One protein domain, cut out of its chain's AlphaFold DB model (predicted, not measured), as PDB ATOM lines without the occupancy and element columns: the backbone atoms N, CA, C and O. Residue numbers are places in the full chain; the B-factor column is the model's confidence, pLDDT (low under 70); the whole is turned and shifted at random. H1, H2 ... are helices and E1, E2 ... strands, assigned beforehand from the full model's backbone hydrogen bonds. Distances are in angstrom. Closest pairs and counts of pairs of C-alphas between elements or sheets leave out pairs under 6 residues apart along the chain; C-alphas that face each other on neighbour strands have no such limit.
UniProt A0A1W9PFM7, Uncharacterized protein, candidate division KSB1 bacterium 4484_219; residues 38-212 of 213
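Overview. This is residues 38 to 212 of the 213 residues of an uncharacterized protein of candidate division KSB1 bacterium 4484_219 (UniProt A0A1W9PFM7). Two strongly twisted sheets are packed face to face as a sandwich, their strands crossed at 42 degrees; a short hairpin, E11 and E12, and the helix H1 lie over the outer face of one sheet, E1 E2 E5 E9 E10, with the small helix H2 next to H1. The printed part has 175 residues, with named elements in the order E1 to E12, H1, H2, and its class is mostly strand. The first sheet is mixed and branched at E1; the second is antiparallel, in the order E4 E3 E6 E7 E8. The whole is compact, with a radius of gyration of the C-alphas of 16.0 A and spans of 48 by 35 by 29 A.

Along the chain. E1, residues 38 to 50, begins at C-alpha 38 (54.177, -5.254, 17.195) and is 33.3 A long from first to last C-alpha. E2 is residues 53 to 57. E3, residues 62 to 71, spans 25.6 A and bends by 57 degrees at residue 68, and E4, residues 74 to 83, spans 28.7 A. E5 is residues 89 to 95, 17.5 A. E6, residues 98 to 108, spans 29.5 A, and is followed by E7, residues 114 to 119, and E8, residues 128 to 131. E9, residues 152 to 162, begins at C-alpha 152 (58.424, -6.942, 15.162) and spans 29.3 A. E10 is residues 168 to 173, E11 residues 176 to 180 and E12 residues 186 to 189. H1 is residues 192 to 199, 10.7 A, and H2, residues 206 to 210, ends at C-alpha 210 (59.351, -5.157, 5.083).

Arrangement. E1 pairs in a staggered way: E5, beside its residues 38 to 42, and E2, beside its residues 45 to 50, lie on one side of it, and E9 on the other side. E1 and E2 are an antiparallel hairpin, with N 47 and O 55 at 2.8 A. E5 is antiparallel to E1, with N 92 and O 39 at 2.8 A. E9 is parallel to E1, with N 46 and O 160 at 2.8 A. E9 and E10 are an antiparallel hairpin, with N 159 and O 171 at 2.8 A. In the other sheet E3 and E4 are a hairpin, with N 67 and O 78 at 2.8 A, and E6 is antiparallel to E3, with N 68 and O 99 at 2.8 A. E6, E7 and E8 form a meander, each strand the antiparallel neighbour of the one before, with N 105 and O 117 at 2.9 A and N 131 and O 116 at 2.8 A. Between the two sheets, the closest C-alphas of E6 and E9 are those of Leu 102 and Leu 155, 7.0 A apart, and those of E8 and E10 are Lys 129 and Val 168, 5.5 A apart. E11 and E12 are a hairpin, with N 187 and O 179 at 2.8 A. H1 is on the first sheet at a height over the sheet of 9.7 A, over E1 and across the strands, at 85 degrees to E1 on the local plane; its closest C-alphas to E1 are Val 192 and Gly 41, 5.9 A. H1 and H2 touch, closest at the C-alphas of Ile 193 and Leu 209, 6.1 A. H2 only grazes that sheet, with residues 208 to 209. In H1 and H2 every O i to N i+4 pair is within hydrogen-bond range.

Size, cuts and confidence. The C-alphas of Lys 72 and Gly 184 are the two farthest apart, 50.0 A. The printed part has no cut. The link E8 to E9, residues 132 to 151, is long; E7 to E8 and H1 to H2 are short, and the other links are tight. Residues 199 to 204, of which 199 belongs to H1, stand free. The mean pLDDT of the printed part is 94.5, and one residue, Pro 146, is under 70.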
ATOM      1  N   LEU A  38      55.298  -4.565  17.816       96.38
ATOM      2  CA  LEU A  38      54.177  -5.254  17.195       96.38
ATOM      3  C   LEU A  38      54.425  -6.764  17.287       96.38
ATOM      4  O   LEU A  38      55.438  -7.262  16.795       96.38
ATOM      5  N   VAL A  39      53.507  -7.486  17.926       97.38
ATOM      6  CA  VAL A  39      53.517  -8.953  17.982       97.38
ATOM      7  C   VAL A  39      52.457  -9.477  17.022       97.38
ATOM      8  O   VAL A  39      51.302  -9.075  17.112       97.38
ATOM      9  N   ILE A  40      52.844 -10.368  16.117       97.94
ATOM     10  CA  ILE A  40      51.970 -10.948  15.090       97.94
ATOM     11  C   ILE A  40      52.119 -12.464  15.061       97.94
ATOM     12  O   ILE A  40      53.164 -12.997  15.433       97.94
ATOM     13  N   GLY A  41      51.094 -13.156  14.590       98.38
ATOM     14  CA  GLY A  41      51.116 -14.597  14.372       98.38
ATOM     15  C   GLY A  41      49.822 -15.061  13.723       98.38
ATOM     16  O   GLY A  41      48.950 -14.249  13.412       98.38
ATOM     17  N   SER A  42      49.690 -16.372  13.551       98.56
ATOM     18  CA  SER A  42      48.399 -16.985  13.251       98.56
ATOM     19  C   SER A  42      48.168 -18.237  14.091       98.56
ATOM     20  O   SER A  42      49.125 -18.873  14.550       98.56
ATOM     21  N   VAL A  43      46.897 -18.575  14.291       98.62
ATOM     22  CA  VAL A  43      46.430 -19.810  14.917       98.62
ATOM     23  C   VAL A  43      45.401 -20.470  14.001       98.62
ATOM     24  O   VAL A  43      44.458 -19.829  13.544       98.62
ATOM     25  N   THR A  44      45.582 -21.763  13.760       98.56
ATOM     26  CA  THR A  44      44.600 -22.634  13.105       98.56
ATOM     27  C   THR A  44      44.419 -23.856  13.981       98.56
ATOM     28  O   THR A  44      45.414 -24.429  14.428       98.56
ATOM     29  N   VAL A  45      43.174 -24.230  14.259       98.44
ATOM     30  CA  VAL A  45      42.861 -25.351  15.145       98.44
ATOM     31  C   VAL A  45      41.952 -26.326  14.431       98.44
ATOM     32  O   VAL A  45      40.787 -26.033  14.185       98.44
ATOM     33  N   ASP A  46      42.492 -27.500  14.156       98.12
ATOM     34  CA  ASP A  46      41.738 -28.652  13.712       98.12
ATOM     35  C   ASP A  46      41.250 -29.427  14.933       98.12
ATOM     36  O   ASP A  46      42.025 -29.849  15.792       98.12
ATOM     37  N   LEU A  47      39.940 -29.596  15.011       97.44
ATOM     38  CA  LEU A  47      39.260 -30.485  15.936       97.44
ATOM     39  C   LEU A  47      38.958 -31.763  15.159       97.44
ATOM     40  O   LEU A  47      38.294 -31.694  14.128       97.44
ATOM     41  N   PHE A  48      39.455 -32.910  15.615       97.12
ATOM     42  CA  PHE A  48      39.208 -34.206  14.982       97.12
ATOM     43  C   PHE A  48      38.486 -35.121  15.961       97.12
ATOM     44  O   PHE A  48      39.091 -35.631  16.902       97.12
ATOM     45  N   HIS A  49      37.175 -35.276  15.769       94.00
ATOM     46  CA  HIS A  49      36.284 -35.982  16.697       94.00
ATOM     47  C   HIS A  49      36.332 -35.467  18.151       94.00
ATOM     48  O   HIS A  49      35.878 -36.140  19.079       94.00
ATOM     49  N   CYS A  50      36.834 -34.250  18.372       90.88
ATOM     50  CA  CYS A  50      36.919 -33.642  19.694       90.88
ATOM     51  C   CYS A  50      35.509 -33.240  20.143       90.88
ATOM     52  O   CYS A  50      34.861 -32.432  19.482       90.88
ATOM     53  N   TYR A  51      34.999 -33.838  21.224       87.81
ATOM     54  CA  TYR A  51      33.588 -33.715  21.629       87.81
ATOM     55  C   TYR A  51      32.594 -34.091  20.511       87.81
ATOM     56  O   TYR A  51      31.519 -33.508  20.403       87.81
ATOM     57  N   GLY A  52      32.970 -35.048  19.652       90.50
ATOM     58  CA  GLY A  52      32.167 -35.456  18.495       90.50
ATOM     59  C   GLY A  52      32.193 -34.462  17.329       90.50
ATOM     60  O   GLY A  52      31.437 -34.625  16.376       90.50
ATOM     61  N   ILE A  53      33.057 -33.445  17.383       91.69
ATOM     62  CA  ILE A  53      33.140 -32.386  16.379       91.69
ATOM     63  C   ILE A  53      34.393 -32.580  15.531       91.69
ATOM     64  O   ILE A  53      35.500 -32.740  16.054       91.69
ATOM     65  N   THR A  54      34.206 -32.507  14.214       95.94
ATOM     66  CA  THR A  54      35.292 -32.401  13.239       95.94
ATOM     67  C   THR A  54      35.186 -31.057  12.534       95.94
ATOM     68  O   THR A  54      34.221 -30.815  11.813       95.94
ATOM     69  N   ALA A  55      36.139 -30.159  12.779       96.00
ATOM     70  CA  ALA A  55      36.097 -28.793  12.265       96.00
ATOM     71  C   ALA A  55      37.493 -28.177  12.188       96.00
ATOM     72  O   ALA A  55      38.352 -28.478  13.011       96.00
ATOM     73  N   THR A  56      37.681 -27.243  11.259       97.31
ATOM     74  CA  THR A  56      38.839 -26.346  11.236       97.31
ATOM     75  C   THR A  56      38.386 -24.963  11.677       97.31
ATOM     76  O   THR A  56      37.561 -24.328  11.024       97.31
ATOM     77  N   VAL A  57      38.911 -24.495  12.808       97.06
ATOM     78  CA  VAL A  57      38.590 -23.190  13.388       97.06
ATOM     79  C   VAL A  57      39.767 -22.243  13.203       97.06
ATOM     80  O   VAL A  57      40.922 -22.570  13.491       97.06
ATOM     81  N   ARG A  58      39.462 -21.046  12.706       97.19
ATOM     82  CA  ARG A  58      40.434 -19.976  12.432       97.19
ATOM     83  C   ARG A  58      39.938 -18.636  12.954       97.19
ATOM     84  O   ARG A  58      40.698 -17.911  13.581       97.19
ATOM     85  N   TYR A  59      38.656 -18.344  12.764       96.25
ATOM     86  CA  TYR A  59      38.023 -17.111  13.219       96.25
ATOM     87  C   TYR A  59      37.731 -17.095  14.721       96.25
ATOM     88  O   TYR A  59      37.324 -18.107  15.289       96.25
ATOM     89  N   GLY A  60      37.873 -15.925  15.352       95.69
ATOM     90  CA  GLY A  60      37.324 -15.690  16.689       95.69
ATOM     91  C   GLY A  60      38.062 -16.406  17.824       95.69
ATOM     92  O   GLY A  60      37.544 -16.484  18.935       95.69
ATOM     93  N   ILE A  61      39.265 -16.928  17.576       97.69
ATOM     94  CA  ILE A  61      40.067 -17.621  18.585       97.69
ATOM     95  C   ILE A  61      40.665 -16.575  19.526       97.69
ATOM     96  O   ILE A  61      41.391 -15.681  19.087       97.69
ATOM     97  N   GLU A  62      40.406 -16.701  20.828       97.69
ATOM     98  CA  GLU A  62      41.024 -15.848  21.844       97.69
ATOM     99  C   GLU A  62      42.448 -16.335  22.118       97.69
ATOM    100  O   GLU A  62      42.664 -17.367  22.749       97.69
ATOM    101  N   VAL A  63      43.450 -15.595  21.666       98.25
ATOM    102  CA  VAL A  63      44.861 -15.954  21.795       98.25
ATOM    103  C   VAL A  63      45.471 -15.268  23.012       98.25
ATOM    104  O   VAL A  63      45.470 -14.041  23.121       98.25
ATOM    105  N   ALA A  64      46.055 -16.062  23.911       97.81
ATOM    106  CA  ALA A  64      46.806 -15.566  25.054       97.81
ATOM    107  C   ALA A  64      48.289 -15.427  24.706       97.81
ATOM    108  O   ALA A  64      48.990 -16.407  24.433       97.81
ATOM    109  N   ILE A  65      48.796 -14.202  24.804       97.44
ATOM    110  CA  ILE A  65      50.209 -13.878  24.621       97.44
ATOM    111  C   ILE A  65      50.773 -13.454  25.971       97.44
ATOM    112  O   ILE A  65      50.171 -12.667  26.701       97.44
ATOM    113  N   VAL A  66      51.955 -13.954  26.305       96.44
ATOM    114  CA  VAL A  66      52.704 -13.491  27.473       96.44
ATOM    115  C   VAL A  66      53.914 -12.692  27.022       96.44
ATOM    116  O   VAL A  66      54.645 -13.113  26.127       96.44
ATOM    117  N   GLY A  67      54.130 -11.544  27.658       95.06
ATOM    118  CA  GLY A  67      55.311 -10.712  27.490       95.06
ATOM    119  C   GLY A  67      56.153 -10.680  28.763       95.06
ATOM    120  O   GLY A  67      55.613 -10.470  29.844       95.06
ATOM    121  N   LYS A  68      57.474 -10.839  28.647       94.25
ATOM    122  CA  LYS A  68      58.444 -10.410  29.666       94.25
ATOM    123  C   LYS A  68      59.017  -9.069  29.224       94.25
ATOM    124  O   LYS A  68      59.842  -9.019  28.309       94.25
ATOM    125  N   VAL A  69      58.547  -8.005  29.858       91.44
ATOM    126  CA  VAL A  69      58.855  -6.609  29.515       91.44
ATOM    127  C   VAL A  69      59.587  -5.929  30.666       91.44
ATOM    128  O   VAL A  69      59.492  -6.370  31.809       91.44
ATOM    129  N   LEU A  70      60.327  -4.863  30.376       86.88
ATOM    130  CA  LEU A  70      60.962  -4.041  31.406       86.88
ATOM    131  C   LEU A  70      60.035  -2.880  31.773       86.88
ATOM    132  O   LEU A  70      59.725  -2.040  30.930       86.88
ATOM    133  N   VAL A  71      59.615  -2.817  33.035       84.81
ATOM    134  CA  VAL A  71      58.832  -1.707  33.593       84.81
ATOM    135  C   VAL A  71      59.687  -1.048  34.664       84.81
ATOM    136  O   VAL A  71      59.997  -1.673  35.673       84.81
ATOM    137  N   LYS A  72      60.115   0.201  34.425       86.31
ATOM    138  CA  LYS A  72      61.035   0.933  35.321       86.31
ATOM    139  C   LYS A  72      62.305   0.125  35.662       86.31
ATOM    140  O   LYS A  72      62.723   0.067  36.809       86.31
ATOM    141  N   GLY A  73      62.876  -0.563  34.669       84.06
ATOM    142  CA  GLY A  73      64.071  -1.405  34.839       84.06
ATOM    143  C   GLY A  73      63.819  -2.798  35.430       84.06
ATOM    144  O   GLY A  73      64.698  -3.649  35.348       84.06
ATOM    145  N   VAL A  74      62.617  -3.083  35.943       87.94
ATOM    146  CA  VAL A  74      62.279  -4.381  36.543       87.94
ATOM    147  C   VAL A  74      61.575  -5.280  35.517       87.94
ATOM    148  O   VAL A  74      60.590  -4.851  34.904       87.94
ATOM    149  N   PRO A  75      62.029  -6.533  35.307       89.00
ATOM    150  CA  PRO A  75      61.316  -7.487  34.468       89.00
ATOM    151  C   PRO A  75      59.947  -7.838  35.056       89.00
ATOM    152  O   PRO A  75      59.856  -8.372  36.158       89.00
ATOM    153  N   GLN A  76      58.887  -7.608  34.289       91.94
ATOM    154  CA  GLN A  76      57.518  -7.970  34.647       91.94
ATOM    155  C   GLN A  76      56.897  -8.869  33.581       91.94
ATOM    156  O   GLN A  76      57.142  -8.706  32.381       91.94
ATOM    157  N   PHE A  77      56.081  -9.823  34.030       93.00
ATOM    158  CA  PHE A  77      55.266 -10.654  33.151       93.00
ATOM    159  C   PHE A  77      53.907  -9.998  32.948       93.00
ATOM    160  O   PHE A  77      53.183  -9.752  33.909       93.00
ATOM    161  N   GLN A  78      53.559  -9.737  31.695       93.38
ATOM    162  CA  GLN A  78      52.262  -9.194  31.308       93.38
ATOM    163  C   GLN A  78      51.546 -10.195  30.410       93.38
ATOM    164  O   GLN A  78      52.166 -10.830  29.555       93.38
ATOM    165  N   ARG A  79      50.240 -10.350  30.620       94.81
ATOM    166  CA  ARG A  79      49.372 -11.192  29.795       94.81
ATOM    167  C   ARG A  79      48.522 -10.295  28.914       94.81
ATOM    168  O   ARG A  79      47.921  -9.343  29.400       94.81
ATOM    169  N   TYR A  80      48.442 -10.661  27.651       96.06
ATOM    170  CA  TYR A  80      47.660  -9.982  26.639       96.06
ATOM    171  C   TYR A  80      46.710 -10.979  25.997       96.06
ATOM    172  O   TYR A  80      47.021 -12.168  25.901       96.06
ATOM    173  N   TRP A  81      45.574 -10.466  25.548       96.88
ATOM    174  CA  TRP A  81      44.586 -11.211  24.791       96.88
ATOM    175  C   TRP A  81      44.335 -10.494  23.477       96.88
ATOM    176  O   TRP A  81      44.240  -9.266  23.445       96.88
ATOM    177  N   VAL A  82      44.262 -11.271  22.409       97.25
ATOM    178  CA  VAL A  82      43.877 -10.816  21.074       97.25
ATOM    179  C   VAL A  82      42.962 -11.858  20.459       97.25
ATOM    180  O   VAL A  82      42.983 -13.012  20.873       97.25
ATOM    181  N   THR A  83      42.179 -11.460  19.470       97.50
ATOM    182  CA  THR A  83      41.285 -12.369  18.751       97.50
ATOM    183  C   THR A  83      41.779 -12.516  17.323       97.50
ATOM    184  O   THR A  83      42.258 -11.541  16.737       97.50
ATOM    185  N   THR A  84      41.708 -13.727  16.779       98.19
ATOM    186  CA  THR A  84      42.055 -13.965  15.379       98.19
ATOM    187  C   THR A  84      40.999 -13.420  14.419       98.19
ATOM    188  O   THR A  84      39.802 -13.423  14.716       98.19
ATOM    189  N   ASP A  85      41.452 -12.975  13.251       97.00
ATOM    190  CA  ASP A  85      40.588 -12.671  12.114       97.00
ATOM    191  C   ASP A  85      40.069 -13.943  11.423       97.00
ATOM    192  O   ASP A  85      40.314 -15.067  11.864       97.00
ATOM    193  N   ASP A  86      39.306 -13.765  10.347       95.75
ATOM    194  CA  ASP A  86      38.677 -14.837   9.568       95.75
ATOM    195  C   ASP A  86      39.681 -15.833   8.973       95.75
ATOM    196  O   ASP A  86      39.346 -16.994   8.741       95.75
ATOM    197  N   ARG A  87      40.938 -15.416   8.810       96.75
ATOM    198  CA  ARG A  87      42.039 -16.250   8.328       96.75
ATOM    199  C   ARG A  87      42.932 -16.772   9.456       96.75
ATOM    200  O   ARG A  87      43.928 -17.446   9.190       96.75
ATOM    201  N   GLY A  88      42.579 -16.553  10.718       97.94
ATOM    202  CA  GLY A  88      43.342 -17.061  11.856       97.94
ATOM    203  C   GLY A  88      44.543 -16.204  12.241       97.94
ATOM    204  O   GLY A  88      45.311 -16.607  13.112       97.94
ATOM    205  N   TYR A  89      44.742 -15.037  11.632       98.56
ATOM    206  CA  TYR A  89      45.839 -14.140  11.977       98.56
ATOM    207  C   TYR A  89      45.459 -13.241  13.149       98.56
ATOM    208  O   TYR A  89      44.305 -12.871  13.329       98.56
ATOM    209  N   PHE A  90      46.446 -12.866  13.959       98.06
ATOM    210  CA  PHE A  90      46.259 -11.943  15.072       98.06
ATOM    211  C   PHE A  90      47.399 -10.929  15.143       98.06
ATOM    212  O   PHE A  90      48.536 -11.205  14.747       98.06
ATOM    213  N   ALA A  91      47.104  -9.760  15.715       97.75
ATOM    214  CA  ALA A  91      48.091  -8.726  15.985       97.75
ATOM    215  C   ALA A  91      47.870  -8.070  17.348       97.75
ATOM    216  O   ALA A  91      46.754  -7.722  17.727       97.75
ATOM    217  N   LEU A  92      48.973  -7.838  18.050       96.69
ATOM    218  CA  LEU A  92      49.051  -7.085  19.290       96.69
ATOM    219  C   LEU A  92      50.022  -5.921  19.075       96.69
ATOM    220  O   LEU A  92      51.244  -6.069  19.154       96.69
ATOM    221  N   ALA A  93      49.457  -4.764  18.749       95.75
ATOM    222  CA  ALA A  93      50.206  -3.550  18.471       95.75
ATOM    223  C   ALA A  93      50.483  -2.744  19.744       95.75
ATOM    224  O   ALA A  93      49.734  -2.787  20.720       95.75
ATOM    225  N   ASN A  94      51.526  -1.923  19.675       95.25
ATOM    226  CA  ASN A  94      51.863  -0.908  20.668       95.25
ATOM    227  C   ASN A  94      52.244  -1.432  22.059       95.25
ATOM    228  O   ASN A  94      52.080  -0.726  23.056       95.25
ATOM    229  N   VAL A  95      52.810  -2.636  22.135       93.44
ATOM    230  CA  VAL A  95      53.264  -3.212  23.409       93.44
ATOM    231  C   VAL A  95      54.689  -2.784  23.767       93.44
ATOM    232  O   VAL A  95      55.455  -2.393  22.883       93.44
ATOM    233  N   PRO A  96      55.087  -2.816  25.052       92.88
ATOM    234  CA  PRO A  96      56.441  -2.445  25.448       92.88
ATOM    235  C   PRO A  96      57.521  -3.333  24.796       92.88
ATOM    236  O   PRO A  96      57.264  -4.500  24.490       92.88
ATOM    237  N   PRO A  97      58.762  -2.850  24.633       91.62
ATOM    238  CA  PRO A  97      59.891  -3.714  24.309       91.62
ATOM    239  C   PRO A  97      60.005  -4.899  25.272       91.62
ATOM    240  O   PRO A  97      59.944  -4.738  26.493       91.62
ATOM    241  N   GLY A  98      60.210  -6.095  24.729       92.62
ATOM    242  CA  GLY A  98      60.357  -7.294  25.545       92.62
ATOM    243  C   GLY A  98      60.407  -8.580  24.738       92.62
ATOM    244  O   GLY A  98      60.541  -8.571  23.514       92.62
ATOM    245  N   LYS A  99      60.306  -9.696  25.460       94.88
ATOM    246  CA  LYS A  99      60.185 -11.044  24.892       94.88
ATOM    247  C   LYS A  99      58.728 -11.460  24.929       94.88
ATOM    248  O   LYS A  99      58.084 -11.236  25.947       94.88
ATOM    249  N   TYR A 100      58.243 -12.097  23.871       96.12
ATOM    250  CA  TYR A 100      56.850 -12.523  23.777       96.12
ATOM    251  C   TYR A 100      56.749 -13.985  23.360       96.12
ATOM    252  O   TYR A 100      57.623 -14.501  22.661       96.12
ATOM    253  N   ALA A 101      55.701 -14.659  23.820       96.88
ATOM    254  CA  ALA A 101      55.414 -16.043  23.469       96.88
ATOM    255  C   ALA A 101      53.905 -16.295  23.410       96.88
ATOM    256  O   ALA A 101      53.136 -15.714  24.182       96.88
ATOM    257  N   LEU A 102      53.503 -17.206  22.522       97.38
ATOM    258  CA  LEU A 102      52.164 -17.781  22.510       97.38
ATOM    259  C   LEU A 102      52.002 -18.663  23.753       97.38
ATOM    260  O   LEU A 102      52.645 -19.707  23.866       97.38
ATOM    261  N   LYS A 103      51.177 -18.224  24.705       97.06
ATOM    262  CA  LYS A 103      50.943 -18.951  25.958       97.06
ATOM    263  C   LYS A 103      49.867 -20.018  25.800       97.06
ATOM    264  O   LYS A 103      49.908 -21.036  26.485       97.06
ATOM    265  N   GLY A 104      48.903 -19.775  24.930       97.75
ATOM    266  CA  GLY A 104      47.743 -20.624  24.755       97.75
ATOM    267  C   GLY A 104      46.662 -19.884  23.998       97.75
ATOM    268  O   GLY A 104      46.880 -18.775  23.509       97.75
ATOM    269  N   PHE A 105      45.497 -20.494  23.921       98.31
ATOM    270  CA  PHE A 105      44.345 -19.907  23.272       98.31
ATOM    271  C   PHE A 105      43.067 -20.550  23.792       98.31
ATOM    272  O   PHE A 105      43.096 -21.576  24.483       98.31
ATOM    273  N   ARG A 106      41.943 -19.946  23.434       97.62
ATOM    274  CA  ARG A 106      40.629 -20.520  23.628       97.62
ATOM    275  C   ARG A 106      39.860 -20.513  22.320       97.62
ATOM    276  O   ARG A 106      39.736 -19.474  21.673       97.62
ATOM    277  N   VAL A 107      39.362 -21.680  21.941       95.44
ATOM    278  CA  VAL A 107      38.573 -21.870  20.726       95.44
ATOM    279  C   VAL A 107      37.105 -21.946  21.122       95.44
ATOM    280  O   VAL A 107      36.767 -22.810  21.938       95.44
ATOM    281  N   PRO A 108      36.243 -21.064  20.588       90.56
ATOM    282  CA  PRO A 108      34.807 -21.251  20.704       90.56
ATOM    283  C   PRO A 108      34.395 -22.474  19.878       90.56
ATOM    284  O   PRO A 108      34.824 -22.650  18.739       90.56
ATOM    285  N   VAL A 109      33.576 -23.324  20.476       86.56
ATOM    286  CA  VAL A 109      32.987 -24.513  19.858       86.56
ATOM    287  C   VAL A 109      31.461 -24.352  19.897       86.56
ATOM    288  O   VAL A 109      30.958 -23.363  20.427       86.56
ATOM    289  N   LEU A 110      30.709 -25.279  19.298       79.62
ATOM    290  CA  LEU A 110      29.244 -25.248  19.249       79.62
ATOM    291  C   LEU A 110      28.611 -24.920  20.619       79.62
ATOM    292  O   LEU A 110      28.930 -25.530  21.644       79.62
ATOM    293  N   GLY A 111      27.686 -23.956  20.613       79.62
ATOM    294  CA  GLY A 111      27.020 -23.452  21.814       79.62
ATOM    295  C   GLY A 111      27.945 -22.596  22.684       79.62
ATOM    296  O   GLY A 111      28.586 -21.671  22.198       79.62
ATOM    297  N   ASN A 112      27.993 -22.906  23.983       78.94
ATOM    298  CA  ASN A 112      28.823 -22.208  24.977       78.94
ATOM    299  C   ASN A 112      30.096 -22.992  25.347       78.94
ATOM    300  O   ASN A 112      30.749 -22.688  26.346       78.94
ATOM    301  N   ILE A 113      30.429 -24.043  24.590       84.50
ATOM    302  CA  ILE A 113      31.606 -24.868  24.860       84.50
ATOM    303  C   ILE A 113      32.845 -24.131  24.355       84.50
ATOM    304  O   ILE A 113      32.898 -23.676  23.215       84.50
ATOM    305  N   GLN A 114      33.866 -24.039  25.202       91.38
ATOM    306  CA  GLN A 114      35.138 -23.422  24.854       91.38
ATOM    307  C   GLN A 114      36.282 -24.373  25.200       91.38
ATOM    308  O   GLN A 114      36.431 -24.792  26.349       91.38
ATOM    309  N   ILE A 115      37.122 -24.689  24.217       95.38
ATOM    310  CA  ILE A 115      38.325 -25.492  24.450       95.38
ATOM    311  C   ILE A 115      39.457 -24.538  24.805       95.38
ATOM    312  O   ILE A 115      39.821 -23.673  24.010       95.38
ATOM    313  N   THR A 116      40.030 -24.698  25.997       97.38
ATOM    314  CA  THR A 116      41.210 -23.938  26.423       97.38
ATOM    315  C   THR A 116      42.457 -24.788  26.244       97.38
ATOM    316  O   THR A 116      42.559 -25.876  26.806       97.38
ATOM    317  N   VAL A 117      43.433 -24.276  25.500       98.06
ATOM    318  CA  VAL A 117      44.726 -24.928  25.281       98.06
ATOM    319  C   VAL A 117      45.831 -24.046  25.838       98.06
ATOM    320  O   VAL A 117      45.879 -22.849  25.561       98.06
ATOM    321  N   ILE A 118      46.749 -24.627  26.610       97.94
ATOM    322  CA  ILE A 118      47.873 -23.895  27.201       97.94
ATOM    323  C   ILE A 118      49.207 -24.581  26.954       97.94
ATOM    324  O   ILE A 118      49.299 -25.804  26.910       97.94
ATOM    325  N   ASN A 119      50.266 -23.783  26.894       97.69
ATOM    326  CA  ASN A 119      51.640 -24.226  27.048       97.69
ATOM    327  C   ASN A 119      52.202 -23.632  28.342       97.69
ATOM    328  O   ASN A 119      52.179 -22.421  28.570       97.69
ATOM    329  N   GLU A 120      52.730 -24.473  29.227       95.12
ATOM    330  CA  GLU A 120      53.307 -23.988  30.481       95.12
ATOM    331  C   GLU A 120      54.556 -23.128  30.252       95.12
ATOM    332  O   GLU A 120      54.835 -22.251  31.070       95.12
ATOM    333  N   LEU A 121      55.245 -23.314  29.118       95.69
ATOM    334  CA  LEU A 121      56.473 -22.613  28.745       95.69
ATOM    335  C   LEU A 121      57.522 -22.693  29.865       95.69
ATOM    336  O   LEU A 121      58.154 -21.700  30.235       95.69
ATOM    337  N   LYS A 122      57.689 -23.896  30.429       95.56
ATOM    338  CA  LYS A 122      58.726 -24.202  31.424       95.56
ATOM    339  C   LYS A 122      60.103 -24.303  30.769       95.56
ATOM    340  O   LYS A 122      61.090 -23.883  31.358       95.56
ATOM    341  N   ASN A 123      60.158 -24.858  29.561       95.81
ATOM    342  CA  ASN A 123      61.368 -25.087  28.771       95.81
ATOM    343  C   ASN A 123      61.006 -25.296  27.284       95.81
ATOM    344  O   ASN A 123      59.829 -25.309  26.923       95.81
ATOM    345  N   ALA A 124      62.010 -25.513  26.431       93.56
ATOM    346  CA  ALA A 124      61.828 -25.723  24.990       93.56
ATOM    347  C   ALA A 124      60.996 -26.967  24.614       93.56
ATOM    348  O   ALA A 124      60.489 -27.039  23.501       93.56
ATOM    349  N   ARG A 125      60.845 -27.935  25.530       95.25
ATOM    350  CA  ARG A 125      60.076 -29.176  25.328       95.25
ATOM    351  C   ARG A 125      58.641 -29.086  25.853       95.25
ATOM    352  O   ARG A 125      57.904 -30.065  25.773       95.25
ATOM    353  N   SER A 126      58.247 -27.949  26.433       95.50
ATOM    354  CA  SER A 126      56.893 -27.772  26.958       95.50
ATOM    355  C   SER A 126      55.884 -27.887  25.817       95.50
ATOM    356  O   SER A 126      55.959 -27.140  24.841       95.50
ATOM    357  N   LYS A 127      54.961 -28.844  25.935       96.88
ATOM    358  CA  LYS A 127      53.910 -29.098  24.949       96.88
ATOM    359  C   LYS A 127      52.658 -28.295  25.283       96.88
ATOM    360  O   LYS A 127      52.424 -27.943  26.443       96.88
ATOM    361  N   PHE A 128      51.865 -28.016  24.256       98.12
ATOM    362  CA  PHE A 128      50.504 -27.546  24.456       98.12
ATOM    363  C   PHE A 128      49.635 -28.695  24.982       98.12
ATOM    364  O   PHE A 128      49.893 -29.856  24.673       98.12
ATOM    365  N   LYS A 129      48.640 -28.374  25.805       97.88
ATOM    366  CA  LYS A 129      47.670 -29.328  26.352       97.88
ATOM    367  C   LYS A 129      46.316 -28.662  26.543       97.88
ATOM    368  O   LYS A 129      46.267 -27.472  26.863       97.88
ATOM    369  N   VAL A 130      45.244 -29.432  26.385       96.88
ATOM    370  CA  VAL A 130      43.904 -28.995  26.785       96.88
ATOM    371  C   VAL A 130      43.870 -28.824  28.306       96.88
ATOM    372  O   VAL A 130      44.461 -29.603  29.059       96.88
ATOM    373  N   GLN A 131      43.195 -27.779  28.769       94.94
ATOM    374  CA  GLN A 131      42.975 -27.492  30.177       94.94
ATOM    375  C   GLN A 131      41.481 -27.298  30.433       94.94
ATOM    376  O   GLN A 131      40.811 -26.579  29.701       94.94
ATOM    377  N   ARG A 132      40.972 -27.895  31.518       89.31
ATOM    378  CA  ARG A 132      39.562 -27.761  31.926       89.31
ATOM    379  C   ARG A 132      39.205 -26.349  32.392       89.31
ATOM    380  O   ARG A 132      38.115 -25.864  32.133       89.31
ATOM    381  N   SER A 133      40.118 -25.697  33.109       91.69
ATOM    382  CA  SER A 133      39.919 -24.321  33.566       91.69
ATOM    383  C   SER A 133      40.159 -23.331  32.421       91.69
ATOM    384  O   SER A 133      41.178 -23.460  31.735       91.69
ATOM    385  N   PRO A 134      39.328 -22.283  32.274       88.31
ATOM    386  CA  PRO A 134      39.557 -21.229  31.288       88.31
ATOM    387  C   PRO A 134      40.735 -20.314  31.662       88.31
ATOM    388  O   PRO A 134      41.136 -19.453  30.874       88.31
ATOM    389  N   TYR A 135      41.301 -20.438  32.866       91.56
ATOM    390  CA  TYR A 135      42.370 -19.564  33.341       91.56
ATOM    391  C   TYR A 135      43.737 -19.911  32.733       91.56
ATOM    392  O   TYR A 135      44.285 -20.985  32.969       91.56
ATOM    393  N   ILE A 136      44.346 -18.958  32.020       89.31
ATOM    394  CA  ILE A 136      45.702 -19.099  31.467       89.31
ATOM    395  C   ILE A 136      46.700 -18.284  32.315       89.31
ATOM    396  O   ILE A 136      46.633 -17.048  32.305       89.31
ATOM    397  N   PRO A 137      47.645 -18.915  33.042       88.19
ATOM    398  CA  PRO A 137      48.571 -18.209  33.929       88.19
ATOM    399  C   PRO A 137      49.609 -17.382  33.157       88.19
ATOM    400  O   PRO A 137      50.104 -17.800  32.111       88.19
ATOM    401  N   ALA A 138      50.002 -16.230  33.708       85.88
ATOM    402  CA  ALA A 138      50.996 -15.346  33.086       85.88
ATOM    403  C   ALA A 138      52.458 -15.781  33.319       85.88
ATOM    404  O   ALA A 138      53.349 -15.356  32.591       85.88
ATOM    405  N   LYS A 139      52.740 -16.614  34.328       87.31
ATOM    406  CA  LYS A 139      54.113 -17.033  34.652       87.31
ATOM    407  C   LYS A 139      54.667 -17.974  33.575       87.31
ATOM    408  O   LYS A 139      54.016 -18.960  33.216       87.31
ATOM    409  N   VAL A 140      55.877 -17.677  33.097       91.19
ATOM    410  CA  VAL A 140      56.628 -18.491  32.127       91.19
ATOM    411  C   VAL A 140      58.130 -18.412  32.376       91.19
ATOM    412  O   VAL A 140      58.628 -17.400  32.867       91.19
ATOM    413  N   ASN A 141      58.855 -19.458  31.977       92.38
ATOM    414  CA  ASN A 141      60.314 -19.531  32.104       92.38
ATOM    415  C   ASN A 141      61.024 -19.554  30.742       92.38
ATOM    416  O   ASN A 141      62.234 -19.353  30.678       92.38
ATOM    417  N   TYR A 142      60.286 -19.770  29.650       92.50
ATOM    418  CA  TYR A 142      60.847 -19.962  28.320       92.50
ATOM    419  C   TYR A 142      60.191 -19.062  27.267       92.50
ATOM    420  O   TYR A 142      58.971 -18.942  27.199       92.50
ATOM    421  N   PHE A 143      61.028 -18.461  26.416       92.88
ATOM    422  CA  PHE A 143      60.629 -17.659  25.259       92.88
ATOM    423  C   PHE A 143      61.403 -18.147  24.035       92.88
ATOM    424  O   PHE A 143      62.602 -17.889  23.930       92.88
ATOM    425  N   LYS A 144      60.714 -18.834  23.114       85.69
ATOM    426  CA  LYS A 144      61.311 -19.404  21.893       85.69
ATOM    427  C   LYS A 144      61.922 -18.337  20.976       85.69
ATOM    428  O   LYS A 144      62.970 -18.570  20.386       85.69
ATOM    429  N   TYR A 145      61.298 -17.156  20.913       82.25
ATOM    430  CA  TYR A 145      61.737 -16.007  20.113       82.25
ATOM    431  C   TYR A 145      62.186 -14.860  21.025       82.25
ATOM    432  O   TYR A 145      61.436 -13.914  21.267       82.25
ATOM    433  N   PRO A 146      63.399 -14.929  21.600       69.50
ATOM    434  CA  PRO A 146      63.809 -14.018  22.664       69.50
ATOM    435  C   PRO A 146      64.137 -12.598  22.186       69.50
ATOM    436  O   PRO A 146      64.432 -11.754  23.032       69.50
ATOM    437  N   LYS A 147      64.150 -12.325  20.874       79.69
ATOM    438  CA  LYS A 147      64.498 -11.014  20.316       79.69
ATOM    439  C   LYS A 147      63.540 -10.640  19.189       79.69
ATOM    440  O   LYS A 147      63.347 -11.415  18.259       79.69
ATOM    441  N   ALA A 148      62.981  -9.437  19.278       86.75
ATOM    442  CA  ALA A 148      62.299  -8.801  18.160       86.75
ATOM    443  C   ALA A 148      63.328  -8.312  17.134       86.75
ATOM    444  O   ALA A 148      64.391  -7.815  17.518       86.75
ATOM    445  N   LYS A 149      62.991  -8.373  15.847       88.56
ATOM    446  CA  LYS A 149      63.762  -7.734  14.776       88.56
ATOM    447  C   LYS A 149      62.984  -6.499  14.326       88.56
ATOM    448  O   LYS A 149      61.806  -6.578  13.996       88.56
ATOM    449  N   GLN A 150      63.615  -5.325  14.389       89.75
ATOM    450  CA  GLN A 150      63.000  -4.050  13.982       89.75
ATOM    451  C   GLN A 150      61.622  -3.789  14.631       89.75
ATOM    452  O   GLN A 150      60.694  -3.370  13.955       89.75
ATOM    453  N   ARG A 151      61.480  -4.040  15.945       92.94
ATOM    454  CA  ARG A 151      60.220  -3.890  16.717       92.94
ATOM    455  C   ARG A 151      59.116  -4.908  16.383       92.94
ATOM    456  O   ARG A 151      58.041  -4.820  16.967       92.94
ATOM    457  N   ILE A 152      59.374  -5.881  15.508       95.69
ATOM    458  CA  ILE A 152      58.424  -6.942  15.162       95.69
ATOM    459  C   ILE A 152      58.778  -8.231  15.903       95.69
ATOM    460  O   ILE A 152      59.928  -8.685  15.888       95.69
ATOM    461  N   VAL A 153      57.775  -8.842  16.529       96.44
ATOM    462  CA  VAL A 153      57.835 -10.214  17.033       96.44
ATOM    463  C   VAL A 153      56.894 -11.071  16.201       96.44
ATOM    464  O   VAL A 153      55.678 -10.952  16.310       96.44
ATOM    465  N   ASN A 154      57.467 -11.949  15.382       96.81
ATOM    466  CA  ASN A 154      56.712 -12.894  14.573       96.81
ATOM    467  C   ASN A 154      56.615 -14.244  15.300       96.81
ATOM    468  O   ASN A 154      57.595 -14.983  15.383       96.81
ATOM    469  N   LEU A 155      55.429 -14.556  15.822       97.38
ATOM    470  CA  LEU A 155      55.098 -15.833  16.458       97.38
ATOM    471  C   LEU A 155      54.763 -16.939  15.446       97.38
ATOM    472  O   LEU A 155      54.451 -18.051  15.870       97.38
ATOM    473  N   ARG A 156      54.888 -16.648  14.141       97.62
ATOM    474  CA  ARG A 156      54.695 -17.567  13.012       97.62
ATOM    475  C   ARG A 156      53.271 -18.124  12.933       97.62
ATOM    476  O   ARG A 156      52.383 -17.713  13.685       97.62
ATOM    477  N   HIS A 157      53.044 -19.026  11.985       98.56
ATOM    478  CA  HIS A 157      51.807 -19.794  11.938       98.56
ATOM    479  C   HIS A 157      51.867 -20.916  12.965       98.56
ATOM    480  O   HIS A 157      52.840 -21.672  12.993       98.56
ATOM    481  N   ASN A 158      50.827 -21.041  13.781       98.62
ATOM    482  CA  ASN A 158      50.694 -22.100  14.771       98.62
ATOM    483  C   ASN A 158      49.467 -22.939  14.433       98.62
ATOM    484  O   ASN A 158      48.332 -22.512  14.631       98.62
ATOM    485  N   TYR A 159      49.717 -24.130  13.913       98.69
ATOM    486  CA  TYR A 159      48.691 -25.115  13.634       98.69
ATOM    487  C   TYR A 159      48.573 -26.075  14.812       98.69
ATOM    488  O   TYR A 159      49.583 -26.588  15.313       98.69
ATOM    489  N   PHE A 160      47.342 -26.328  15.229       98.75
ATOM    490  CA  PHE A 160      47.007 -27.264  16.284       98.75
ATOM    491  C   PHE A 160      46.027 -28.298  15.756       98.75
ATOM    492  O   PHE A 160      45.074 -27.940  15.080       98.75
ATOM    493  N   LEU A 161      46.247 -29.558  16.110       98.50
ATOM    494  CA  LEU A 161      45.263 -30.624  15.978       98.50
ATOM    495  C   LEU A 161      44.915 -31.104  17.386       98.50
ATOM    496  O   LEU A 161      45.824 -31.411  18.162       98.50
ATOM    497  N   ILE A 162      43.625 -31.138  17.705       98.19
ATOM    498  CA  ILE A 162      43.080 -31.668  18.953       98.19
ATOM    499  C   ILE A 162      42.210 -32.869  18.600       98.19
ATOM    500  O   ILE A 162      41.234 -32.723  17.862       98.19
ATOM    501  N   ASP A 163      42.577 -34.044  19.099       96.56
ATOM    502  CA  ASP A 163      41.852 -35.287  18.829       96.56
ATOM    503  C   ASP A 163      40.756 -35.583  19.871       96.56
ATOM    504  O   ASP A 163      40.478 -34.784  20.777       96.56
ATOM    505  N   SER A 164      40.118 -36.746  19.735       95.44
ATOM    506  CA  SER A 164      39.085 -37.245  20.648       95.44
ATOM    507  C   SER A 164      39.583 -37.456  22.081       95.44
ATOM    508  O   SER A 164      38.797 -37.325  23.019       95.44
ATOM    509  N   ASP A 165      40.880 -37.715  22.263       95.81
ATOM    510  CA  ASP A 165      41.511 -37.943  23.567       95.81
ATOM    511  C   ASP A 165      42.026 -36.639  24.199       95.81
ATOM    512  O   ASP A 165      42.642 -36.643  25.269       95.81
ATOM    513  N   ASN A 166      41.735 -35.492  23.573       94.69
ATOM    514  CA  ASN A 166      42.228 -34.164  23.943       94.69
ATOM    515  C   ASN A 166      43.760 -34.036  23.881       94.69
ATOM    516  O   ASN A 166      44.344 -33.154  24.532       94.69
ATOM    517  N   LEU A 167      44.429 -34.885  23.098       97.50
ATOM    518  CA  LEU A 167      45.842 -34.716  22.800       97.50
ATOM    519  C   LEU A 167      46.006 -33.550  21.832       97.50
ATOM    520  O   LEU A 167      45.288 -33.414  20.845       97.50
ATOM    521  N   VAL A 168      46.975 -32.685  22.132       98.44
ATOM    522  CA  VAL A 168      47.265 -31.505  21.318       98.44
ATOM    523  C   VAL A 168      48.558 -31.728  20.551       98.44
ATOM    524  O   VAL A 168      49.652 -31.735  21.123       98.44
ATOM    525  N   TYR A 169      48.437 -31.837  19.235       98.38
ATOM    526  CA  TYR A 169      49.564 -31.807  18.316       98.38
ATOM    527  C   TYR A 169      49.775 -30.370  17.857       98.38
ATOM    528  O   TYR A 169      48.837 -29.698  17.442       98.38
ATOM    529  N   HIS A 170      51.012 -29.886  17.929       98.31
ATOM    530  CA  HIS A 170      51.373 -28.531  17.517       98.31
ATOM    531  C   HIS A 170      52.426 -28.593  16.421       98.31
ATOM    532  O   HIS A 170      53.446 -29.271  16.561       98.31
ATOM    533  N   ARG A 171      52.188 -27.850  15.343       97.81
ATOM    534  CA  ARG A 171      53.165 -27.609  14.290       97.81
ATOM    535  C   ARG A 171      53.254 -26.118  14.025       97.81
ATOM    536  O   ARG A 171      52.256 -25.404  14.007       97.81
ATOM    537  N   GLU A 172      54.471 -25.654  13.809       97.06
ATOM    538  CA  GLU A 172      54.734 -24.264  13.479       97.06
ATOM    539  C   GLU A 172      55.235 -24.167  12.041       97.06
ATOM    540  O   GLU A 172      56.046 -24.991  11.612       97.06
ATOM    541  N   PHE A 173      54.781 -23.150  11.314       97.25
ATOM    542  CA  PHE A 173      55.185 -22.920   9.934       97.25
ATOM    543  C   PHE A 173      55.650 -21.484   9.718       97.25
ATOM    544  O   PHE A 173      55.092 -20.542  10.278       97.25
ATOM    545  N   PHE A 174      56.653 -21.307   8.857       95.06
ATOM    546  CA  PHE A 174      57.020 -19.980   8.357       95.06
ATOM    547  C   PHE A 174      56.002 -19.457   7.331       95.06
ATOM    548  O   PHE A 174      55.624 -18.291   7.383       95.06
ATOM    549  N   ARG A 175      55.548 -20.351   6.448       96.25
ATOM    550  CA  ARG A 175      54.452 -20.201   5.481       96.25
ATOM    551  C   ARG A 175      53.724 -21.541   5.386       96.25
ATOM    552  O   ARG A 175      54.364 -22.571   5.619       96.25
ATOM    553  N   ILE A 176      52.447 -21.552   5.027       97.19
ATOM    554  CA  ILE A 176      51.687 -22.795   4.835       97.19
ATOM    555  C   ILE A 176      51.504 -22.997   3.334       97.19
ATOM    556  O   ILE A 176      51.097 -22.070   2.655       97.19
ATOM    557  N   GLN A 177      51.821 -24.182   2.809       96.75
ATOM    558  CA  GLN A 177      51.671 -24.481   1.383       96.75
ATOM    559  C   GLN A 177      50.964 -25.813   1.208       96.75
ATOM    560  O   GLN A 177      51.469 -26.834   1.680       96.75
ATOM    561  N   LYS A 178      49.824 -25.797   0.508       96.62
ATOM    562  CA  LYS A 178      49.030 -26.988   0.168       96.62
ATOM    563  C   LYS A 178      48.796 -27.925   1.364       96.62
ATOM    564  O   LYS A 178      48.841 -29.147   1.228       96.62
ATOM    565  N   PHE A 179      48.587 -27.358   2.549       97.38
ATOM    566  CA  PHE A 179      48.390 -28.132   3.767       97.38
ATOM    567  C   PHE A 179      46.923 -28.536   3.879       97.38
ATOM    568  O   PHE A 179      46.054 -27.672   3.907       97.38
ATOM    569  N   ARG A 180      46.647 -29.837   3.946       97.94
ATOM    570  CA  ARG A 180      45.283 -30.353   4.077       97.94
ATOM    571  C   ARG A 180      44.885 -30.447   5.551       97.94
ATOM    572  O   ARG A 180      45.595 -31.085   6.324       97.94
ATOM    573  N   THR A 181      43.758 -29.842   5.906       97.62
ATOM    574  CA  THR A 181      43.160 -29.892   7.246       97.62
ATOM    575  C   THR A 181      42.313 -31.155   7.434       97.62
ATOM    576  O   THR A 181      42.049 -31.897   6.483       97.62
ATOM    577  N   VAL A 182      41.834 -31.389   8.654       97.00
ATOM    578  CA  VAL A 182      40.932 -32.508   8.990       97.00
ATOM    579  C   VAL A 182      39.579 -32.438   8.286       97.00
ATOM    580  O   VAL A 182      38.951 -33.472   8.075       97.00
ATOM    581  N   THR A 183      39.132 -31.244   7.890       96.50
ATOM    582  CA  THR A 183      37.912 -31.052   7.088       96.50
ATOM    583  C   THR A 183      38.155 -31.253   5.592       96.50
ATOM    584  O   THR A 183      37.212 -31.230   4.805       96.50
ATOM    585  N   GLY A 184      39.412 -31.445   5.179       96.69
ATOM    586  CA  GLY A 184      39.811 -31.540   3.780       96.69
ATOM    587  C   GLY A 184      40.086 -30.193   3.105       96.69
ATOM    588  O   GLY A 184      40.492 -30.201   1.942       96.69
ATOM    589  N   GLU A 185      39.925 -29.063   3.807       96.50
ATOM    590  CA  GLU A 185      40.330 -27.737   3.321       96.50
ATOM    591  C   GLU A 185      41.834 -27.735   3.015       96.50
ATOM    592  O   GLU A 185      42.640 -28.311   3.749       96.50
ATOM    593  N   ILE A 186      42.225 -27.095   1.913       97.75
ATOM    594  CA  ILE A 186      43.633 -26.916   1.557       97.75
ATOM    595  C   ILE A 186      44.032 -25.485   1.905       97.75
ATOM    596  O   ILE A 186      43.591 -24.536   1.264       97.75
ATOM    597  N   LEU A 187      44.907 -25.348   2.894       97.31
ATOM    598  CA  LEU A 187      45.493 -24.079   3.298       97.31
ATOM    599  C   LEU A 187      46.728 -23.769   2.449       97.31
ATOM    600  O   LEU A 187      47.674 -24.563   2.377       97.31
ATOM    601  N   ASP A 188      46.735 -22.579   1.857       97.50
ATOM    602  CA  ASP A 188      47.887 -21.980   1.185       97.50
ATOM    603  C   ASP A 188      48.005 -20.528   1.660       97.50
ATOM    604  O   ASP A 188      47.282 -19.635   1.217       97.50
ATOM    605  N   GLU A 189      48.845 -20.321   2.671       97.00
ATOM    606  CA  GLU A 189      48.930 -19.063   3.402       97.00
ATOM    607  C   GLU A 189      50.314 -18.433   3.218       97.00
ATOM    608  O   GLU A 189      51.340 -19.101   3.437       97.00
ATOM    609  N   PRO A 190      50.374 -17.133   2.868       97.75
ATOM    610  CA  PRO A 190      51.636 -16.415   2.820       97.75
ATOM    611  C   PRO A 190      52.234 -16.347   4.227       97.75
ATOM    612  O   PRO A 190      51.542 -16.585   5.222       97.75
ATOM    613  N   SER A 191      53.511 -15.965   4.329       97.94
ATOM    614  CA  SER A 191      54.112 -15.749   5.645       97.94
ATOM    615  C   SER A 191      53.289 -14.741   6.456       97.94
ATOM    616  O   SER A 191      52.663 -13.834   5.902       97.94
ATOM    617  N   VAL A 192      53.317 -14.856   7.786       97.75
ATOM    618  CA  VAL A 192      52.634 -13.891   8.668       97.75
ATOM    619  C   VAL A 192      53.031 -12.446   8.349       97.75
ATOM    620  O   VAL A 192      52.181 -11.565   8.352       97.75
ATOM    621  N   ILE A 193      54.299 -12.198   8.021       97.44
ATOM    622  CA  ILE A 193      54.771 -10.863   7.639       97.44
ATOM    623  C   ILE A 193      54.101 -10.394   6.345       97.44
ATOM    624  O   ILE A 193      53.539  -9.301   6.319       97.44
ATOM    625  N   ASP A 194      54.123 -11.227   5.304       97.94
ATOM    626  CA  ASP A 194      53.531 -10.898   4.005       97.94
ATOM    627  C   ASP A 194      52.023 -10.645   4.119       97.94
ATOM    628  O   ASP A 194      51.522  -9.697   3.516       97.94
ATOM    629  N   TYR A 195      51.310 -11.425   4.942       97.69
ATOM    630  CA  TYR A 195      49.892 -11.194   5.227       97.69
ATOM    631  C   TYR A 195      49.646  -9.778   5.764       97.69
ATOM    632  O   TYR A 195      48.809  -9.041   5.240       97.69
ATOM    633  N   PHE A 196      50.407  -9.358   6.784       97.00
ATOM    634  CA  PHE A 196      50.230  -8.034   7.384       97.00
ATOM    635  C   PHE A 196      50.654  -6.891   6.456       97.00
ATOM    636  O   PHE A 196      50.009  -5.844   6.500       97.00
ATOM    637  N   ILE A 197      51.668  -7.093   5.605       96.62
ATOM    638  CA  ILE A 197      52.059  -6.138   4.553       96.62
ATOM    639  C   ILE A 197      50.909  -5.944   3.558       96.62
ATOM    640  O   ILE A 197      50.479  -4.816   3.330       96.62
ATOM    641  N   GLN A 198      50.371  -7.038   3.011       95.75
ATOM    642  CA  GLN A 198      49.298  -6.999   2.012       95.75
ATOM    643  C   GLN A 198      48.003  -6.414   2.578       95.75
ATOM    644  O   GLN A 198      47.309  -5.658   1.902       95.75
ATOM    645  N   ARG A 199      47.668  -6.750   3.829       95.06
ATOM    646  CA  ARG A 199      46.424  -6.313   4.471       95.06
ATOM    647  C   ARG A 199      46.479  -4.871   4.980       95.06
ATOM    648  O   ARG A 199      45.424  -4.274   5.171       95.06
ATOM    649  N   ASN A 200      47.673  -4.313   5.205       93.81
ATOM    650  CA  ASN A 200      47.857  -2.980   5.793       93.81
ATOM    651  C   ASN A 200      48.914  -2.144   5.032       93.81
ATOM    652  O   ASN A 200      49.875  -1.673   5.649       93.81
ATOM    653  N   PRO A 201      48.745  -1.907   3.714       92.94
ATOM    654  CA  PRO A 201      49.761  -1.269   2.867       92.94
ATOM    655  C   PRO A 201      50.030   0.204   3.209       92.94
ATOM    656  O   PRO A 201      51.031   0.766   2.782       92.94
ATOM    657  N   HIS A 202      49.158   0.846   3.986       93.00
ATOM    658  CA  HIS A 202      49.324   2.239   4.415       93.00
ATOM    659  C   HIS A 202      49.719   2.372   5.890       93.00
ATOM    660  O   HIS A 202      49.811   3.488   6.395       93.00
ATOM    661  N   SER A 203      49.939   1.259   6.596       93.62
ATOM    662  CA  SER A 203      50.269   1.332   8.016       93.62
ATOM    663  C   SER A 203      51.700   1.813   8.234       93.62
ATOM    664  O   SER A 203      52.637   1.360   7.574       93.62
ATOM    665  N   GLY A 204      51.918   2.639   9.254       93.56
ATOM    666  CA  GLY A 204      53.247   3.042   9.706       93.56
ATOM    667  C   GLY A 204      54.123   1.871  10.176       93.56
ATOM    668  O   GLY A 204      55.340   2.033  10.338       93.56
ATOM    669  N   TRP A 205      53.533   0.686  10.382       95.12
ATOM    670  CA  TRP A 205      54.258  -0.560  10.627       95.12
ATOM    671  C   TRP A 205      54.953  -1.129   9.386       95.12
ATOM    672  O   TRP A 205      55.907  -1.891   9.550       95.12
ATOM    673  N   LEU A 206      54.533  -0.747   8.173       94.94
ATOM    674  CA  LEU A 206      54.993  -1.330   6.909       94.94
ATOM    675  C   LEU A 206      56.522  -1.371   6.804       94.94
ATOM    676  O   LEU A 206      57.103  -2.442   6.659       94.94
ATOM    677  N   LYS A 207      57.193  -0.236   7.032       94.06
ATOM    678  CA  LYS A 207      58.665  -0.129   6.984       94.06
ATOM    679  C   LYS A 207      59.406  -1.073   7.938       94.06
ATOM    680  O   LYS A 207      60.590  -1.351   7.754       94.06
ATOM    681  N   PHE A 208      58.754  -1.498   9.021       95.00
ATOM    682  CA  PHE A 208      59.311  -2.461   9.968       95.00
ATOM    683  C   PHE A 208      59.022  -3.891   9.515       95.00
ATOM    684  O   PHE A 208      59.904  -4.741   9.621       95.00
ATOM    685  N   LEU A 209      57.824  -4.149   8.986       95.38
ATOM    686  CA  LEU A 209      57.428  -5.443   8.430       95.38
ATOM    687  C   LEU A 209      58.285  -5.826   7.216       95.38
ATOM    688  O   LEU A 209      58.807  -6.933   7.182       95.38
ATOM    689  N   GLU A 210      58.535  -4.906   6.284       95.12
ATOM    690  CA  GLU A 210      59.351  -5.157   5.083       95.12
ATOM    691  C   GLU A 210      60.788  -5.575   5.419       95.12
ATOM    692  O   GLU A 210      61.344  -6.474   4.798       95.12
ATOM    693  N   LYS A 211      61.379  -5.003   6.476       93.94
ATOM    694  CA  LYS A 211      62.717  -5.393   6.969       93.94
ATOM    695  C   LYS A 211      62.742  -6.767   7.655       93.94
ATOM    696  O   LYS A 211      63.815  -7.251   8.030       93.94
ATOM    697  N   ASN A 212      61.574  -7.350   7.905       91.31
ATOM    698  CA  ASN A 212      61.378  -8.656   8.529       91.31
ATOM    699  C   ASN A 212      60.912  -9.740   7.551       91.31
ATOM    700  O   ASN A 212      60.738 -10.875   7.997       91.31
TER     701      ASN A 212